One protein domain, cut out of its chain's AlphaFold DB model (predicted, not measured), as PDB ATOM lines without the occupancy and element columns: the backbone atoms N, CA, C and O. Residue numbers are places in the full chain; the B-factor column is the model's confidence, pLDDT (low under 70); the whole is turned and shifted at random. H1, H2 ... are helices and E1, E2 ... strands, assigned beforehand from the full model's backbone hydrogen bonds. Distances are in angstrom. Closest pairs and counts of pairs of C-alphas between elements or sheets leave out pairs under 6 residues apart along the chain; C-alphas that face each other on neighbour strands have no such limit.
ATOM      1  N   GLY A   6     -83.504 -70.055   7.774       90.25
ATOM      2  CA  GLY A   6     -84.679 -69.884   6.918       90.25
ATOM      3  C   GLY A   6     -84.744 -68.552   6.156       90.25
ATOM      4  O   GLY A   6     -85.410 -68.482   5.128       90.25
ATOM      5  N   TYR A   7     -84.065 -67.488   6.610       91.19
ATOM      6  CA  TYR A   7     -83.912 -66.269   5.804       91.19
ATOM      7  C   TYR A   7     -83.000 -66.523   4.595       91.19
ATOM      8  O   TYR A   7     -83.354 -66.181   3.467       91.19
ATOM      9  N   TYR A   8     -81.850 -67.156   4.831       91.94
ATOM     10  CA  TYR A   8     -80.858 -67.445   3.799       91.94
ATOM     11  C   TYR A   8     -81.367 -68.463   2.784       91.94
ATOM     12  O   TYR A   8     -81.224 -68.245   1.590       91.94
ATOM     13  N   GLU A   9     -82.022 -69.521   3.256       92.81
ATOM     14  CA  GLU A   9     -82.647 -70.540   2.414       92.81
ATOM     15  C   GLU A   9     -83.640 -69.927   1.427       92.81
ATOM     16  O   GLU A   9     -83.504 -70.103   0.219       92.81
ATOM     17  N   LYS A  10     -84.591 -69.123   1.924       91.69
ATOM     18  CA  LYS A  10     -85.569 -68.435   1.068       91.69
ATOM     19  C   LYS A  10     -84.893 -67.554   0.032       91.69
ATOM     20  O   LYS A  10     -85.302 -67.559  -1.124       91.69
ATOM     21  N   ARG A  11     -83.869 -66.805   0.445       92.56
ATOM     22  CA  ARG A  11     -83.122 -65.934  -0.457       92.56
ATOM     23  C   ARG A  11     -82.408 -66.732  -1.547       92.56
ATOM     24  O   ARG A  11     -82.511 -66.369  -2.712       92.56
ATOM     25  N   ILE A  12     -81.735 -67.825  -1.182       92.69
ATOM     26  CA  ILE A  12     -81.017 -68.677  -2.135       92.69
ATOM     27  C   ILE A  12     -81.983 -69.277  -3.159       92.69
ATOM     28  O   ILE A  12     -81.735 -69.181  -4.358       92.69
ATOM     29  N   ILE A  13     -83.112 -69.816  -2.692       90.00
ATOM     30  CA  ILE A  13     -84.144 -70.403  -3.554       90.00
ATOM     31  C   ILE A  13     -84.743 -69.354  -4.502       90.00
ATOM     32  O   ILE A  13     -84.961 -69.637  -5.673       90.00
ATOM     33  N   GLN A  14     -84.995 -68.134  -4.027       90.00
ATOM     34  CA  GLN A  14     -85.601 -67.083  -4.851       90.00
ATOM     35  C   GLN A  14     -84.637 -66.466  -5.872       90.00
ATOM     36  O   GLN A  14     -85.077 -66.066  -6.949       90.00
ATOM     37  N   GLU A  15     -83.355 -66.326  -5.526       89.75
ATOM     38  CA  GLU A  15     -82.391 -65.569  -6.336       89.75
ATOM     39  C   GLU A  15     -81.513 -66.452  -7.235       89.75
ATOM     40  O   GLU A  15     -81.145 -66.009  -8.326       89.75
ATOM     41  N   PHE A  16     -81.169 -67.670  -6.802       89.12
ATOM     42  CA  PHE A  16     -80.120 -68.478  -7.446       89.12
ATOM     43  C   PHE A  16     -80.586 -69.853  -7.920       89.12
ATOM     44  O   PHE A  16     -79.895 -70.466  -8.731       89.12
ATOM     45  N   VAL A  17     -81.731 -70.350  -7.448       85.06
ATOM     46  CA  VAL A  17     -82.224 -71.664  -7.873       85.06
ATOM     47  C   VAL A  17     -82.937 -71.585  -9.220       85.06
ATOM     48  O   VAL A  17     -83.732 -70.680  -9.471       85.06
ATOM     49  N   VAL A  18     -82.663 -72.562 -10.084       83.44
ATOM     50  CA  VAL A  18     -83.324 -72.741 -11.384       83.44
ATOM     51  C   VAL A  18     -83.794 -74.183 -11.489       83.44
ATOM     52  O   VAL A  18     -82.991 -75.094 -11.312       83.44
ATOM     53  N   ASP A  19     -85.077 -74.385 -11.800       72.12
ATOM     54  CA  ASP A  19     -85.790 -75.675 -11.719       72.12
ATOM     55  C   ASP A  19     -85.056 -76.871 -12.363       72.12
ATOM     56  O   ASP A  19     -85.164 -77.988 -11.874       72.12
ATOM     57  N   ASN A  20     -84.239 -76.634 -13.399       69.75
ATOM     58  CA  ASN A  20     -83.555 -77.687 -14.164       69.75
ATOM     59  C   ASN A  20     -82.030 -77.726 -13.986       69.75
ATOM     60  O   ASN A  20     -81.366 -78.500 -14.668       69.75
ATOM     61  N   ILE A  21     -81.461 -76.828 -13.179       74.50
ATOM     62  CA  ILE A  21     -80.003 -76.623 -13.078       74.50
ATOM     63  C   ILE A  21     -79.557 -76.600 -11.605       74.50
ATOM     64  O   ILE A  21     -78.379 -76.455 -11.305       74.50
ATOM     65  N   GLY A  22     -80.474 -76.744 -10.642       78.88
ATOM     66  CA  GLY A  22     -80.140 -76.595  -9.229       78.88
ATOM     67  C   GLY A  22     -79.846 -75.140  -8.908       78.88
ATOM     68  O   GLY A  22     -80.769 -74.364  -8.679       78.88
ATOM     69  N   ILE A  23     -78.571 -74.757  -8.908       82.56
ATOM     70  CA  ILE A  23     -78.097 -73.425  -8.521       82.56
ATOM     71  C   ILE A  23     -77.301 -72.820  -9.675       82.56
ATOM     72  O   ILE A  23     -76.292 -73.375 -10.096       82.56
ATOM     73  N   THR A  24     -77.704 -71.636 -10.142       82.88
ATOM     74  CA  THR A  24     -76.892 -70.821 -11.052       82.88
ATOM     75  C   THR A  24     -76.299 -69.621 -10.324       82.88
ATOM     76  O   THR A  24     -77.000 -68.817  -9.705       82.88
ATOM     77  N   LEU A  25     -74.978 -69.481 -10.424       86.69
ATOM     78  CA  LEU A  25     -74.231 -68.362  -9.846       86.69
ATOM     79  C   LEU A  25     -73.836 -67.310 -10.889       86.69
ATOM     80  O   LEU A  25     -73.191 -66.324 -10.548       86.69
ATOM     81  N   GLU A  26     -74.287 -67.441 -12.137       82.56
ATOM     82  CA  GLU A  26     -74.025 -66.445 -13.190       82.56
ATOM     83  C   GLU A  26     -74.581 -65.057 -12.840       82.56
ATOM     84  O   GLU A  26     -74.031 -64.032 -13.234       82.56
ATOM     85  N   ARG A  27     -75.676 -65.018 -12.072       80.62
ATOM     86  CA  ARG A  27     -76.277 -63.776 -11.560       80.62
ATOM     87  C   ARG A  27     -75.698 -63.335 -10.219       80.62
ATOM     88  O   ARG A  27     -76.052 -62.261  -9.735       80.62
ATOM     89  N   PHE A  28     -74.858 -64.162  -9.602       87.88
ATOM     90  CA  PHE A  28     -74.251 -63.864  -8.315       87.88
ATOM     91  C   PHE A  28     -73.095 -62.871  -8.473       87.88
ATOM     92  O   PHE A  28     -73.071 -61.873  -7.759       87.88
ATOM     93  N   GLY A  29     -72.166 -63.132  -9.399       89.12
ATOM     94  CA  GLY A  29     -70.947 -62.343  -9.591       89.12
ATOM     95  C   GLY A  29     -70.064 -62.874 -10.726       89.12
ATOM     96  O   GLY A  29     -70.482 -63.734 -11.501       89.12
ATOM     97  N   GLU A  30     -68.835 -62.370 -10.827       92.00
ATOM     98  CA  GLU A  30     -67.842 -62.834 -11.796       92.00
ATOM     99  C   GLU A  30     -67.237 -64.170 -11.350       92.00
ATOM    100  O   GLU A  30     -66.841 -64.338 -10.194       92.00
ATOM    101  N   LYS A  31     -67.150 -65.134 -12.275       95.12
ATOM    102  CA  LYS A  31     -66.479 -66.414 -12.030       95.12
ATOM    103  C   LYS A  31     -64.965 -66.201 -12.015       95.12
ATOM    104  O   LYS A  31     -64.358 -66.023 -13.068       95.12
ATOM    105  N   SER A  32     -64.357 -66.262 -10.835       93.44
ATOM    106  CA  SER A  32     -62.923 -66.023 -10.627       93.44
ATOM    107  C   SER A  32     -62.092 -67.307 -10.507       93.44
ATOM    108  O   SER A  32     -60.865 -67.254 -10.554       93.44
ATOM    109  N   PHE A  33     -62.737 -68.469 -10.373       94.62
ATOM    110  CA  PHE A  33     -62.087 -69.783 -10.362       94.62
ATOM    111  C   PHE A  33     -63.018 -70.836 -10.965       94.62
ATOM    112  O   PHE A  33     -64.219 -70.827 -10.688       94.62
ATOM    113  N   ASP A  34     -62.459 -71.752 -11.752       95.00
ATOM    114  CA  ASP A  34     -63.168 -72.887 -12.341       95.00
ATOM    115  C   ASP A  34     -62.201 -74.060 -12.493       95.00
ATOM    116  O   ASP A  34     -61.138 -73.923 -13.109       95.00
ATOM    117  N   LYS A  35     -62.535 -75.199 -11.889       94.94
ATOM    118  CA  LYS A  35     -61.681 -76.381 -11.916       94.94
ATOM    119  C   LYS A  35     -62.504 -77.651 -11.930       94.94
ATOM    120  O   LYS A  35     -63.435 -77.806 -11.146       94.94
ATOM    121  N   VAL A  36     -62.110 -78.570 -12.801       95.00
ATOM    122  CA  VAL A  36     -62.788 -79.848 -13.006       95.00
ATOM    123  C   VAL A  36     -61.855 -80.970 -12.586       95.00
ATOM    124  O   VAL A  36     -60.708 -81.032 -13.032       95.00
ATOM    125  N   PHE A  37     -62.356 -81.858 -11.738       92.69
ATOM    126  CA  PHE A  37     -61.652 -83.032 -11.249       92.69
ATOM    127  C   PHE A  37     -62.377 -84.282 -11.737       92.69
ATOM    128  O   PHE A  37     -63.574 -84.411 -11.480       92.69
ATOM    129  N   PRO A  38     -61.703 -85.217 -12.420       91.31
ATOM    130  CA  PRO A  38     -62.311 -86.507 -12.714       91.31
ATOM    131  C   PRO A  38     -62.582 -87.255 -11.403       91.31
ATOM    132  O   PRO A  38     -61.767 -87.208 -10.479       91.31
ATOM    133  N   VAL A  39     -63.714 -87.955 -11.326       90.00
ATOM    134  CA  VAL A  39     -64.061 -88.792 -10.173       90.00
ATOM    135  C   VAL A  39     -64.388 -90.206 -10.609       90.00
ATOM    136  O   VAL A  39     -64.932 -90.440 -11.685       90.00
ATOM    137  N   ASP A  40     -64.081 -91.162  -9.741       86.44
ATOM    138  CA  ASP A  40     -64.489 -92.546  -9.931       86.44
ATOM    139  C   ASP A  40     -65.729 -92.829  -9.079       86.44
ATOM    140  O   ASP A  40     -65.635 -93.066  -7.874       86.44
ATOM    141  N   LYS A  79     -77.371 -77.275  -0.008       94.00
ATOM    142  CA  LYS A  79     -77.236 -78.498  -0.795       94.00
ATOM    143  C   LYS A  79     -78.504 -78.778  -1.588       94.00
ATOM    144  O   LYS A  79     -79.599 -78.763  -1.025       94.00
ATOM    145  N   THR A  80     -78.325 -79.106  -2.862       91.50
ATOM    146  CA  THR A  80     -79.403 -79.494  -3.770       91.50
ATOM    147  C   THR A  80     -79.025 -80.716  -4.585       91.50
ATOM    148  O   THR A  80     -77.906 -80.798  -5.086       91.50
ATOM    149  N   ASN A  81     -79.981 -81.614  -4.776       90.00
ATOM    150  CA  ASN A  81     -79.876 -82.713  -5.724       90.00
ATOM    151  C   ASN A  81     -80.746 -82.375  -6.938       90.00
ATOM    152  O   ASN A  81     -81.905 -81.994  -6.778       90.00
ATOM    153  N   ILE A  82     -80.198 -82.499  -8.140       86.50
ATOM    154  CA  ILE A  82     -80.948 -82.349  -9.387       86.50
ATOM    155  C   ILE A  82     -81.355 -83.749  -9.809       86.50
ATOM    156  O   ILE A  82     -80.485 -84.548 -10.127       86.50
ATOM    157  N   VAL A  83     -82.648 -84.068  -9.792       79.38
ATOM    158  CA  VAL A  83     -83.132 -85.359 -10.299       79.38
ATOM    159  C   VAL A  83     -83.465 -85.208 -11.778       79.38
ATOM    160  O   VAL A  83     -84.063 -84.207 -12.187       79.38
ATOM    161  N   ASP A  84     -83.068 -86.198 -12.576       64.81
ATOM    162  CA  ASP A  84     -83.315 -86.231 -14.014       64.81
ATOM    163  C   ASP A  84     -84.822 -85.988 -14.278       64.81
ATOM    164  O   ASP A  84     -85.676 -86.685 -13.732       64.81
ATOM    165  N   GLN A  85     -85.152 -84.954 -15.070       54.50
ATOM    166  CA  GLN A  85     -86.501 -84.362 -15.256       54.50
ATOM    167  C   GLN A  85     -86.988 -83.291 -14.246       54.50
ATOM    168  O   GLN A  85     -88.158 -83.286 -13.858       54.50
ATOM    169  N   ALA A  86     -86.164 -82.266 -13.995       56.69
ATOM    170  CA  ALA A  86     -86.625 -80.899 -13.667       56.69
ATOM    171  C   ALA A  86     -87.104 -80.619 -12.228       56.69
ATOM    172  O   ALA A  86     -87.768 -79.607 -11.993       56.69
ATOM    173  N   VAL A  87     -86.792 -81.480 -11.255       67.25
ATOM    174  CA  VAL A  87     -87.113 -81.197  -9.848       67.25
ATOM    175  C   VAL A  87     -85.835 -81.137  -9.027       67.25
ATOM    176  O   VAL A  87     -85.151 -82.140  -8.833       67.25
ATOM    177  N   ASN A  88     -85.543 -79.941  -8.521       78.88
ATOM    178  CA  ASN A  88     -84.528 -79.746  -7.498       78.88
ATOM    179  C   ASN A  88     -85.055 -80.264  -6.159       78.88
ATOM    180  O   ASN A  88     -86.073 -79.775  -5.663       78.88
ATOM    181  N   ASP A  89     -84.340 -81.208  -5.560       83.69
ATOM    182  CA  ASP A  89     -84.557 -81.601  -4.175       83.69
ATOM    183  C   ASP A  89     -83.644 -80.782  -3.252       83.69
ATOM    184  O   ASP A  89     -82.413 -80.781  -3.387       83.69
ATOM    185  N   TYR A  90     -84.254 -80.041  -2.326       85.94
ATOM    186  CA  TYR A  90     -83.547 -79.189  -1.371       85.94
ATOM    187  C   TYR A  90     -83.166 -80.010  -0.144       85.94
ATOM    188  O   TYR A  90     -83.920 -80.110   0.823       85.94
ATOM    189  N   VAL A  91     -81.965 -80.581  -0.180       86.88
ATOM    190  CA  VAL A  91     -81.490 -81.498   0.861       86.88
ATOM    191  C   VAL A  91     -81.282 -80.780   2.195       86.88
ATOM    192  O   VAL A  91     -81.594 -81.319   3.259       86.88
ATOM    193  N   GLY A  92     -80.746 -79.556   2.168       89.94
ATOM    194  CA  GLY A  92     -80.645 -78.761   3.385       89.94
ATOM    195  C   GLY A  92     -79.722 -77.555   3.322       89.94
ATOM    196  O   GLY A  92     -79.063 -77.267   2.322       89.94
ATOM    197  N   ILE A  93     -79.666 -76.866   4.460       94.06
ATOM    198  CA  ILE A  93     -78.880 -75.656   4.683       94.06
ATOM    199  C   ILE A  93     -78.234 -75.689   6.068       94.06
ATOM    200  O   ILE A  93     -78.816 -76.191   7.034       94.06
ATOM    201  N   GLY A  94     -77.056 -75.089   6.208       92.62
ATOM    202  CA  GLY A  94     -76.435 -74.954   7.517       92.62
ATOM    203  C   GLY A  94     -75.250 -74.009   7.552       92.62
ATOM    204  O   GLY A  94     -74.814 -73.465   6.543       92.62
ATOM    205  N   LEU A  95     -74.719 -73.809   8.755       90.88
ATOM    206  CA  LEU A  95     -73.491 -73.050   8.957       90.88
ATOM    207  C   LEU A  95     -72.277 -73.942   8.721       90.88
ATOM    208  O   LEU A  95     -72.177 -75.039   9.277       90.88
ATOM    209  N   LEU A  96     -71.326 -73.444   7.942       89.75
ATOM    210  CA  LEU A  96     -70.062 -74.110   7.695       89.75
ATOM    211  C   LEU A  96     -69.121 -73.902   8.885       89.75
ATOM    212  O   LEU A  96     -68.842 -72.777   9.310       89.75
ATOM    213  N   ASN A  97     -68.612 -75.003   9.434       85.69
ATOM    214  CA  ASN A  97     -67.628 -74.949  10.507       85.69
ATOM    215  C   ASN A  97     -66.207 -74.843   9.936       85.69
ATOM    216  O   ASN A  97     -65.545 -75.857   9.727       85.69
ATOM    217  N   ILE A  98     -65.748 -73.613   9.707       82.19
ATOM    218  CA  ILE A  98     -64.431 -73.316   9.116       82.19
ATOM    219  C   ILE A  98     -63.257 -73.757   9.991       82.19
ATOM    220  O   ILE A  98     -62.189 -74.062   9.470       82.19
ATOM    221  N   ASP A  99     -63.461 -73.835  11.307       76.88
ATOM    222  CA  ASP A  99     -62.437 -74.282  12.256       76.88
ATOM    223  C   ASP A  99     -62.191 -75.805  12.177       76.88
ATOM    224  O   ASP A  99     -61.218 -76.313  12.730       76.88
ATOM    225  N   GLY A 100     -63.086 -76.549  11.516       75.81
ATOM    226  CA  GLY A 100     -62.990 -77.994  11.310       75.81
ATOM    227  C   GLY A 100     -62.594 -78.380   9.878       75.81
ATOM    228  O   GLY A 100     -62.408 -77.515   9.021       75.81
ATOM    229  N   PRO A 101     -62.498 -79.691   9.578       83.31
ATOM    230  CA  PRO A 101     -62.186 -80.198   8.241       83.31
ATOM    231  C   PRO A 101     -63.400 -80.058   7.305       83.31
ATOM    232  O   PRO A 101     -63.997 -81.043   6.875       83.31
ATOM    233  N   TRP A 102     -63.810 -78.824   7.017       87.69
ATOM    234  CA  TRP A 102     -65.036 -78.534   6.276       87.69
ATOM    235  C   TRP A 102     -64.995 -79.066   4.839       87.69
ATOM    236  O   TRP A 102     -66.019 -79.525   4.343       87.69
ATOM    237  N   LEU A 103     -63.825 -79.091   4.190       89.19
ATOM    238  CA  LEU A 103     -63.694 -79.669   2.851       89.19
ATOM    239  C   LEU A 103     -64.015 -81.169   2.872       89.19
ATOM    240  O   LEU A 103     -64.727 -81.665   2.005       89.19
ATOM    241  N   ARG A 104     -63.568 -81.885   3.912       88.62
ATOM    242  CA  ARG A 104     -63.933 -83.292   4.115       88.62
ATOM    243  C   ARG A 104     -65.438 -83.451   4.290       88.62
ATOM    244  O   ARG A 104     -65.999 -84.397   3.756       88.62
ATOM    245  N   TYR A 105     -66.089 -82.538   5.012       89.75
ATOM    246  CA  TYR A 105     -67.548 -82.536   5.126       89.75
ATOM    247  C   TYR A 105     -68.223 -82.379   3.755       89.75
ATOM    248  O   TYR A 105     -69.089 -83.188   3.435       89.75
ATOM    249  N   VAL A 106     -67.786 -81.417   2.932       90.81
ATOM    250  CA  VAL A 106     -68.306 -81.213   1.569       90.81
ATOM    251  C   VAL A 106     -68.151 -82.489   0.743       90.81
ATOM    252  O   VAL A 106     -69.140 -83.020   0.248       90.81
ATOM    253  N   ILE A 107     -66.936 -83.042   0.670       88.81
ATOM    254  CA  ILE A 107     -66.649 -84.262  -0.098       88.81
ATOM    255  C   ILE A 107     -67.511 -85.424   0.401       88.81
ATOM    256  O   ILE A 107     -68.184 -86.075  -0.389       88.81
ATOM    257  N   CYS A 108     -67.545 -85.677   1.713       88.56
ATOM    258  CA  CYS A 108     -68.360 -86.755   2.266       88.56
ATOM    259  C   CYS A 108     -69.851 -86.561   1.958       88.56
ATOM    260  O   CYS A 108     -70.521 -87.542   1.646       88.56
ATOM    261  N   SER A 109     -70.357 -85.329   2.025       89.69
ATOM    262  CA  SER A 109     -71.754 -85.012   1.726       89.69
ATOM    263  C   SER A 109     -72.105 -85.237   0.254       89.69
ATOM    264  O   SER A 109     -73.195 -85.726  -0.033       89.69
ATOM    265  N   LEU A 110     -71.201 -84.896  -0.669       89.06
ATOM    266  CA  LEU A 110     -71.375 -85.162  -2.100       89.06
ATOM    267  C   LEU A 110     -71.301 -86.666  -2.401       89.06
ATOM    268  O   LEU A 110     -72.048 -87.163  -3.231       89.06
ATOM    269  N   SER A 111     -70.444 -87.408  -1.696       83.56
ATOM    270  CA  SER A 111     -70.250 -88.843  -1.934       83.56
ATOM    271  C   SER A 111     -71.370 -89.741  -1.410       83.56
ATOM    272  O   SER A 111     -71.714 -90.731  -2.054       83.56
ATOM    273  N   HIS A 112     -71.893 -89.456  -0.214       84.12
ATOM    274  CA  HIS A 112     -72.826 -90.364   0.471       84.12
ATOM    275  C   HIS A 112     -74.285 -90.117   0.113       84.12
ATOM    276  O   HIS A 112     -75.102 -91.023   0.237       84.12
ATOM    277  N   ASP A 113     -74.605 -88.899  -0.297       82.94
ATOM    278  CA  ASP A 113     -75.971 -88.455  -0.524       82.94
ATOM    279  C   ASP A 113     -76.037 -87.833  -1.922       82.94
ATOM    280  O   ASP A 113     -76.110 -86.618  -2.098       82.94
ATOM    281  N   ARG A 114     -75.849 -88.714  -2.907       84.56
ATOM    282  CA  ARG A 114     -75.878 -88.406  -4.336       84.56
ATOM    283  C   ARG A 114     -77.321 -88.325  -4.812       84.56
ATOM    284  O   ARG A 114     -78.172 -89.057  -4.315       84.56
ATOM    285  N   ALA A 115     -77.563 -87.485  -5.808       83.94
ATOM    286  CA  ALA A 115     -78.836 -87.446  -6.505       83.94
ATOM    287  C   ALA A 115     -79.179 -88.818  -7.113       83.94
ATOM    288  O   ALA A 115     -78.303 -89.564  -7.570       83.94
ATOM    289  N   ASP A 116     -80.466 -89.145  -7.121       79.56
ATOM    290  CA  ASP A 116     -80.969 -90.347  -7.773       79.56
ATOM    291  C   ASP A 116     -80.840 -90.248  -9.304       79.56
ATOM    292  O   ASP A 116     -80.711 -89.165  -9.873       79.56
ATOM    293  N   GLN A 117     -80.919 -91.401  -9.980       74.88
ATOM    294  CA  GLN A 117     -81.065 -91.498 -11.443       74.88
ATOM    295  C   GLN A 117     -79.994 -90.741 -12.255       74.88
ATOM    296  O   GLN A 117     -80.312 -90.132 -13.264       74.88
ATOM    297  N   SER A 118     -78.728 -90.799 -11.831       77.31
ATOM    298  CA  SER A 118     -77.598 -90.115 -12.495       77.31
ATOM    299  C   SER A 118     -77.649 -88.584 -12.475       77.31
ATOM    300  O   SER A 118     -76.871 -87.936 -13.164       77.31
ATOM    301  N   GLY A 119     -78.508 -87.997 -11.644       84.81
ATOM    302  CA  GLY A 119     -78.582 -86.555 -11.478       84.81
ATOM    303  C   GLY A 119     -77.335 -85.923 -10.848       84.81
ATOM    304  O   GLY A 119     -76.482 -86.605 -10.274       84.81
ATOM    305  N   ASP A 120     -77.242 -84.598 -10.877       89.69
ATOM    306  CA  ASP A 120     -76.102 -83.883 -10.301       89.69
ATOM    307  C   ASP A 120     -76.359 -83.497  -8.839       89.69
ATOM    308  O   ASP A 120     -77.480 -83.217  -8.412       89.69
ATOM    309  N   THR A 121     -75.299 -83.487  -8.035       91.88
ATOM    310  CA  THR A 121     -75.358 -83.106  -6.615       91.88
ATOM    311  C   THR A 121     -74.555 -81.837  -6.402       91.88
ATOM    312  O   THR A 121     -73.345 -81.831  -6.620       91.88
ATOM    313  N   LEU A 122     -75.206 -80.773  -5.942       93.19
ATOM    314  CA  LEU A 122     -74.579 -79.476  -5.728       93.19
ATOM    315  C   LEU A 122     -74.513 -79.157  -4.241       93.19
ATOM    316  O   LEU A 122     -75.482 -79.318  -3.500       93.19
ATOM    317  N   MET A 123     -73.371 -78.641  -3.811       95.38
ATOM    318  CA  MET A 123     -73.212 -77.970  -2.533       95.38
ATOM    319  C   MET A 123     -72.582 -76.606  -2.774       95.38
ATOM    320  O   MET A 123     -71.412 -76.505  -3.142       95.38
ATOM    321  N   THR A 124     -73.343 -75.548  -2.523       95.50
ATOM    322  CA  THR A 124     -72.863 -74.177  -2.664       95.50
ATOM    323  C   THR A 124     -72.649 -73.541  -1.300       95.50
ATOM    324  O   THR A 124     -73.493 -73.633  -0.411       95.50
ATOM    325  N   ILE A 125     -71.507 -72.889  -1.130       95.12
ATOM    326  CA  ILE A 125     -71.123 -72.158   0.073       95.12
ATOM    327  C   ILE A 125     -71.212 -70.667  -0.231       95.12
ATOM    328  O   ILE A 125     -70.563 -70.196  -1.158       95.12
ATOM    329  N   PHE A 126     -71.967 -69.929   0.572       93.69
ATOM    330  CA  PHE A 126     -72.143 -68.481   0.478       93.69
ATOM    331  C   PHE A 126     -71.579 -67.799   1.718       93.69
ATOM    332  O   PHE A 126     -71.683 -68.332   2.827       93.69
ATOM    333  N   ASP A 127     -71.063 -66.583   1.581       92.19
ATOM    334  CA  ASP A 127     -70.979 -65.699   2.738       92.19
ATOM    335  C   ASP A 127     -72.354 -65.156   3.134       92.19
ATOM    336  O   ASP A 127     -73.312 -65.136   2.363       92.19
ATOM    337  N   THR A 128     -72.450 -64.668   4.367       89.25
ATOM    338  CA  THR A 128     -73.699 -64.119   4.906       89.25
ATOM    339  C   THR A 128     -74.143 -62.837   4.200       89.25
ATOM    340  O   THR A 128     -75.333 -62.525   4.189       89.25
ATOM    341  N   ASP A 129     -73.208 -62.101   3.592       89.56
ATOM    342  CA  ASP A 129     -73.484 -60.845   2.891       89.56
ATOM    343  C   ASP A 129     -73.651 -61.049   1.367       89.56
ATOM    344  O   ASP A 129     -73.911 -60.085   0.637       89.56
ATOM    345  N   PHE A 130     -73.576 -62.299   0.885       91.31
ATOM    346  CA  PHE A 130     -73.664 -62.687  -0.528       91.31
ATOM    347  C   PHE A 130     -72.725 -61.856  -1.423       91.31
ATOM    348  O   PHE A 130     -73.150 -61.346  -2.464       91.31
ATOM    349  N   GLN A 131     -71.480 -61.663  -0.992       92.06
ATOM    350  CA  GLN A 131     -70.382 -61.072  -1.760       92.06
ATOM    351  C   GLN A 131     -69.560 -62.118  -2.515       92.06
ATOM    352  O   GLN A 131     -68.985 -61.801  -3.552       92.06
ATOM    353  N   TRP A 132     -69.513 -63.357  -2.023       93.19
ATOM    354  CA  TRP A 132     -68.841 -64.462  -2.699       93.19
ATOM    355  C   TRP A 132     -69.599 -65.783  -2.529       93.19
ATOM    356  O   TRP A 132     -70.312 -66.003  -1.549       93.19
ATOM    357  N   ALA A 133     -69.429 -66.678  -3.496       95.19
ATOM    358  CA  ALA A 133     -69.993 -68.018  -3.460       95.19
ATOM    359  C   ALA A 133     -69.009 -69.035  -4.040       95.19
ATOM    360  O   ALA A 133     -68.243 -68.725  -4.951       95.19
ATOM    361  N   ILE A 134     -69.024 -70.255  -3.512       95.25
ATOM    362  CA  ILE A 134     -68.240 -71.376  -4.030       95.25
ATOM    363  C   ILE A 134     -69.177 -72.547  -4.265       95.25
ATOM    364  O   ILE A 134     -69.797 -73.034  -3.323       95.25
ATOM    365  N   ASN A 135     -69.267 -73.000  -5.508       95.69
ATOM    366  CA  ASN A 135     -70.064 -74.152  -5.888       95.69
ATOM    367  C   ASN A 135     -69.192 -75.400  -5.999       95.69
ATOM    368  O   ASN A 135     -68.119 -75.354  -6.600       95.69
ATOM    369  N   PHE A 136     -69.682 -76.501  -5.441       95.00
ATOM    370  CA  PHE A 136     -69.158 -77.842  -5.640       95.00
ATOM    371  C   PHE A 136     -70.254 -78.674  -6.291       95.00
ATOM    372  O   PHE A 136     -71.266 -78.960  -5.657       95.00
ATOM    373  N   GLU A 137     -70.048 -79.063  -7.538       94.00
ATOM    374  CA  GLU A 137     -71.000 -79.840  -8.323       94.00
ATOM    375  C   GLU A 137     -70.388 -81.195  -8.647       94.00
ATOM    376  O   GLU A 137     -69.389 -81.292  -9.356       94.00
ATOM    377  N   LEU A 138     -70.967 -82.250  -8.088       93.06
ATOM    378  CA  LEU A 138     -70.660 -83.617  -8.465       93.06
ATOM    379  C   LEU A 138     -71.588 -84.004  -9.612       93.06
ATOM    380  O   LEU A 138     -72.759 -84.309  -9.369       93.06
ATOM    381  N   SER A 139     -71.048 -84.008 -10.831       91.38
ATOM    382  CA  SER A 139     -71.779 -84.463 -12.004       91.38
ATOM    383  C   SER A 139     -71.608 -85.964 -12.196       91.38
ATOM    384  O   SER A 139     -70.489 -86.456 -12.394       91.38
ATOM    385  N   GLN A 140     -72.713 -86.706 -12.106       89.75
ATOM    386  CA  GLN A 140     -72.679 -88.167 -12.210       89.75
ATOM    387  C   GLN A 140     -72.580 -88.620 -13.669       89.75
ATOM    388  O   GLN A 140     -71.780 -89.502 -13.980       89.75
ATOM    389  N   ASP A 141     -73.282 -87.952 -14.580       89.12
ATOM    390  CA  ASP A 141     -73.194 -88.244 -16.013       89.12
ATOM    391  C   ASP A 141     -71.786 -88.010 -16.568       89.12
ATOM    392  O   ASP A 141     -71.253 -88.827 -17.321       89.12
ATOM    393  N   ASN A 142     -71.145 -86.918 -16.146       89.88
ATOM    394  CA  ASN A 142     -69.798 -86.573 -16.598       89.88
ATOM    395  C   ASN A 142     -68.691 -87.209 -15.747       89.88
ATOM    396  O   ASN A 142     -67.514 -87.090 -16.095       89.88
ATOM    397  N   SER A 143     -69.049 -87.878 -14.643       91.44
ATOM    398  CA  SER A 143     -68.103 -88.454 -13.680       91.44
ATOM    399  C   SER A 143     -67.015 -87.455 -13.273       91.44
ATOM    400  O   SER A 143     -65.814 -87.744 -13.318       91.44
ATOM    401  N   CYS A 144     -67.429 -86.250 -12.875       92.94
ATOM    402  CA  CYS A 144     -66.510 -85.208 -12.429       92.94
ATOM    403  C   CYS A 144     -67.037 -84.410 -11.229       92.94
ATOM    404  O   CYS A 144     -68.236 -84.326 -10.981       92.94
ATOM    405  N   LEU A 145     -66.110 -83.818 -10.476       93.88
ATOM    406  CA  LEU A 145     -66.374 -82.754  -9.517       93.88
ATOM    407  C   LEU A 145     -65.952 -81.431 -10.156       93.88
ATOM    408  O   LEU A 145     -64.781 -81.239 -10.485       93.88
ATOM    409  N   ILE A 146     -66.889 -80.506 -10.280       94.50
ATOM    410  CA  ILE A 146     -66.667 -79.151 -10.761       94.50
ATOM    411  C   ILE A 146     -66.661 -78.228  -9.540       94.50
ATOM    412  O   ILE A 146     -67.582 -78.246  -8.724       94.50
ATOM    413  N   VAL A 147     -65.603 -77.434  -9.389       95.38
ATOM    414  CA  VAL A 147     -65.458 -76.458  -8.306       95.38
ATOM    415  C   VAL A 147     -65.318 -75.071  -8.903       95.38
ATOM    416  O   VAL A 147     -64.380 -74.798  -9.652       95.38
ATOM    417  N   GLN A 148     -66.235 -74.183  -8.538       95.75
ATOM    418  CA  GLN A 148     -66.300 -72.830  -9.075       95.75
ATOM    419  C   GLN A 148     -66.372 -71.804  -7.951       95.75
ATOM    420  O   GLN A 148     -67.046 -72.029  -6.951       95.75
ATOM    421  N   LYS A 149     -65.702 -70.663  -8.122       95.19
ATOM    422  CA  LYS A 149     -65.740 -69.521  -7.193       95.19
ATOM    423  C   LYS A 149     -66.278 -68.301  -7.928       95.19
ATOM    424  O   LYS A 149     -65.864 -68.034  -9.057       95.19
ATOM    425  N   PHE A 150     -67.163 -67.568  -7.267       95.00
ATOM    426  CA  PHE A 150     -67.803 -66.360  -7.769       95.00
ATOM    427  C   PHE A 150     -67.649 -65.226  -6.760       95.00
ATOM    428  O   PHE A 150     -67.804 -65.444  -5.557       95.00
ATOM    429  N   GLU A 151     -67.368 -64.022  -7.251       93.00
ATOM    430  CA  GLU A 151     -67.129 -62.817  -6.445       93.00
ATOM    431  C   GLU A 151     -67.823 -61.604  -7.095       93.00
ATOM    432  O   GLU A 151     -67.946 -61.545  -8.320       93.00
ATOM    433  N   LYS A 152     -68.328 -60.662  -6.288       91.19
ATOM    434  CA  LYS A 152     -68.963 -59.415  -6.757       91.19
ATOM    435  C   LYS A 152     -67.992 -58.254  -6.921       91.19
ATOM    436  O   LYS A 152     -67.025 -58.174  -6.132       91.19
TER     437      LYS A 152
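This is residues 6 to 40 and 79 to 152 of the 152 residues of an uncharacterized protein of Pontibacter akesuensis (UniProt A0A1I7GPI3). The model is one twisted, six-stranded antiparallel sheet with a helix on each face: H2 covers the middle strands E4 and E5 and runs along them, while H1 sits over the edge strand E3 on the opposite face. A long unnamed stretch, residues 16 to 29, leads from H1 to E1 at the other edge, and residues 98 to 104, of which 102 to 104 belong to H2, stick out. The printed part has 109 residues, with two named helices and six named strands in the order H1, E1, E2, E3, H2, E4, E5, E6; across the sheet the order is E1, E6, E5, E4, E2, E3. The class is mixed, helices and strands. The whole is compact and rounded, with a radius of gyration of the C-alphas of 13.2 A and spans of 34 by 30 by 25 A.

H1, residues 6 to 15, is on the sheet over E3, residues 87 to 95; the closest C-alphas, those of Glu 9 and Ile 93, are 6.7 A apart. H1 runs slantwise to the strands, at 43 degrees to E3 on the local plane, which only just has enough C-alphas to fit it, 6. E1, residues 30 to 38, is an edge strand and the antiparallel neighbour of E6, residues 144 to 151, with N 35 and O 147 2.9 A apart. E2, residues 79 to 83, forms a hairpin with E3, where N 81 and O 89 are 2.9 A apart. H2, residues 102 to 112, has a height of 9.6 A over the sheet, on the opposite face from H1. It lies over E4, residues 121 to 126, and E5, residues 132 to 139, along the strands at 19 degrees to E4 on the local plane; the closest C-alphas of H2 and E4, those of Leu 110 and Thr 121, are 6.4 A apart. E3, H2 and E4 make a split strand-helix-strand unit, two strands running the same way with E2 between them, and its crossover is right-handed. N 122 of E4 and O 80 of E2 are 2.8 A apart. E4, E5 and E6 are a meander, each strand the antiparallel neighbour of the one before; N 123 and O 136 are 2.8 A apart, as are N 146 and O 137. In H1 and H2 every O i to N i+4 pair is within hydrogen-bond range.

H1 begins at C-alpha 6, (-84.679, -69.884, 6.918), and is 14.1 A long. E1 measures 24.3 A, E2 13.1 A, E3 24.6 A and H2 15.3 A. E4 measures 16.6 A, E5 22.3 A and E6 23.2 A, ending at C-alpha 151, (-67.129, -62.817, -6.445).

The C-alphas farthest apart, those of Gln 85 and Asp 99, are 37.9 A apart. Residues 41 to 78 are not printed, and C-alphas 40 and 79 are 21.1 A apart across the cut. The link from H1 to E1 is long. Residue 20 and residues 84 to 87 have pLDDT under 70.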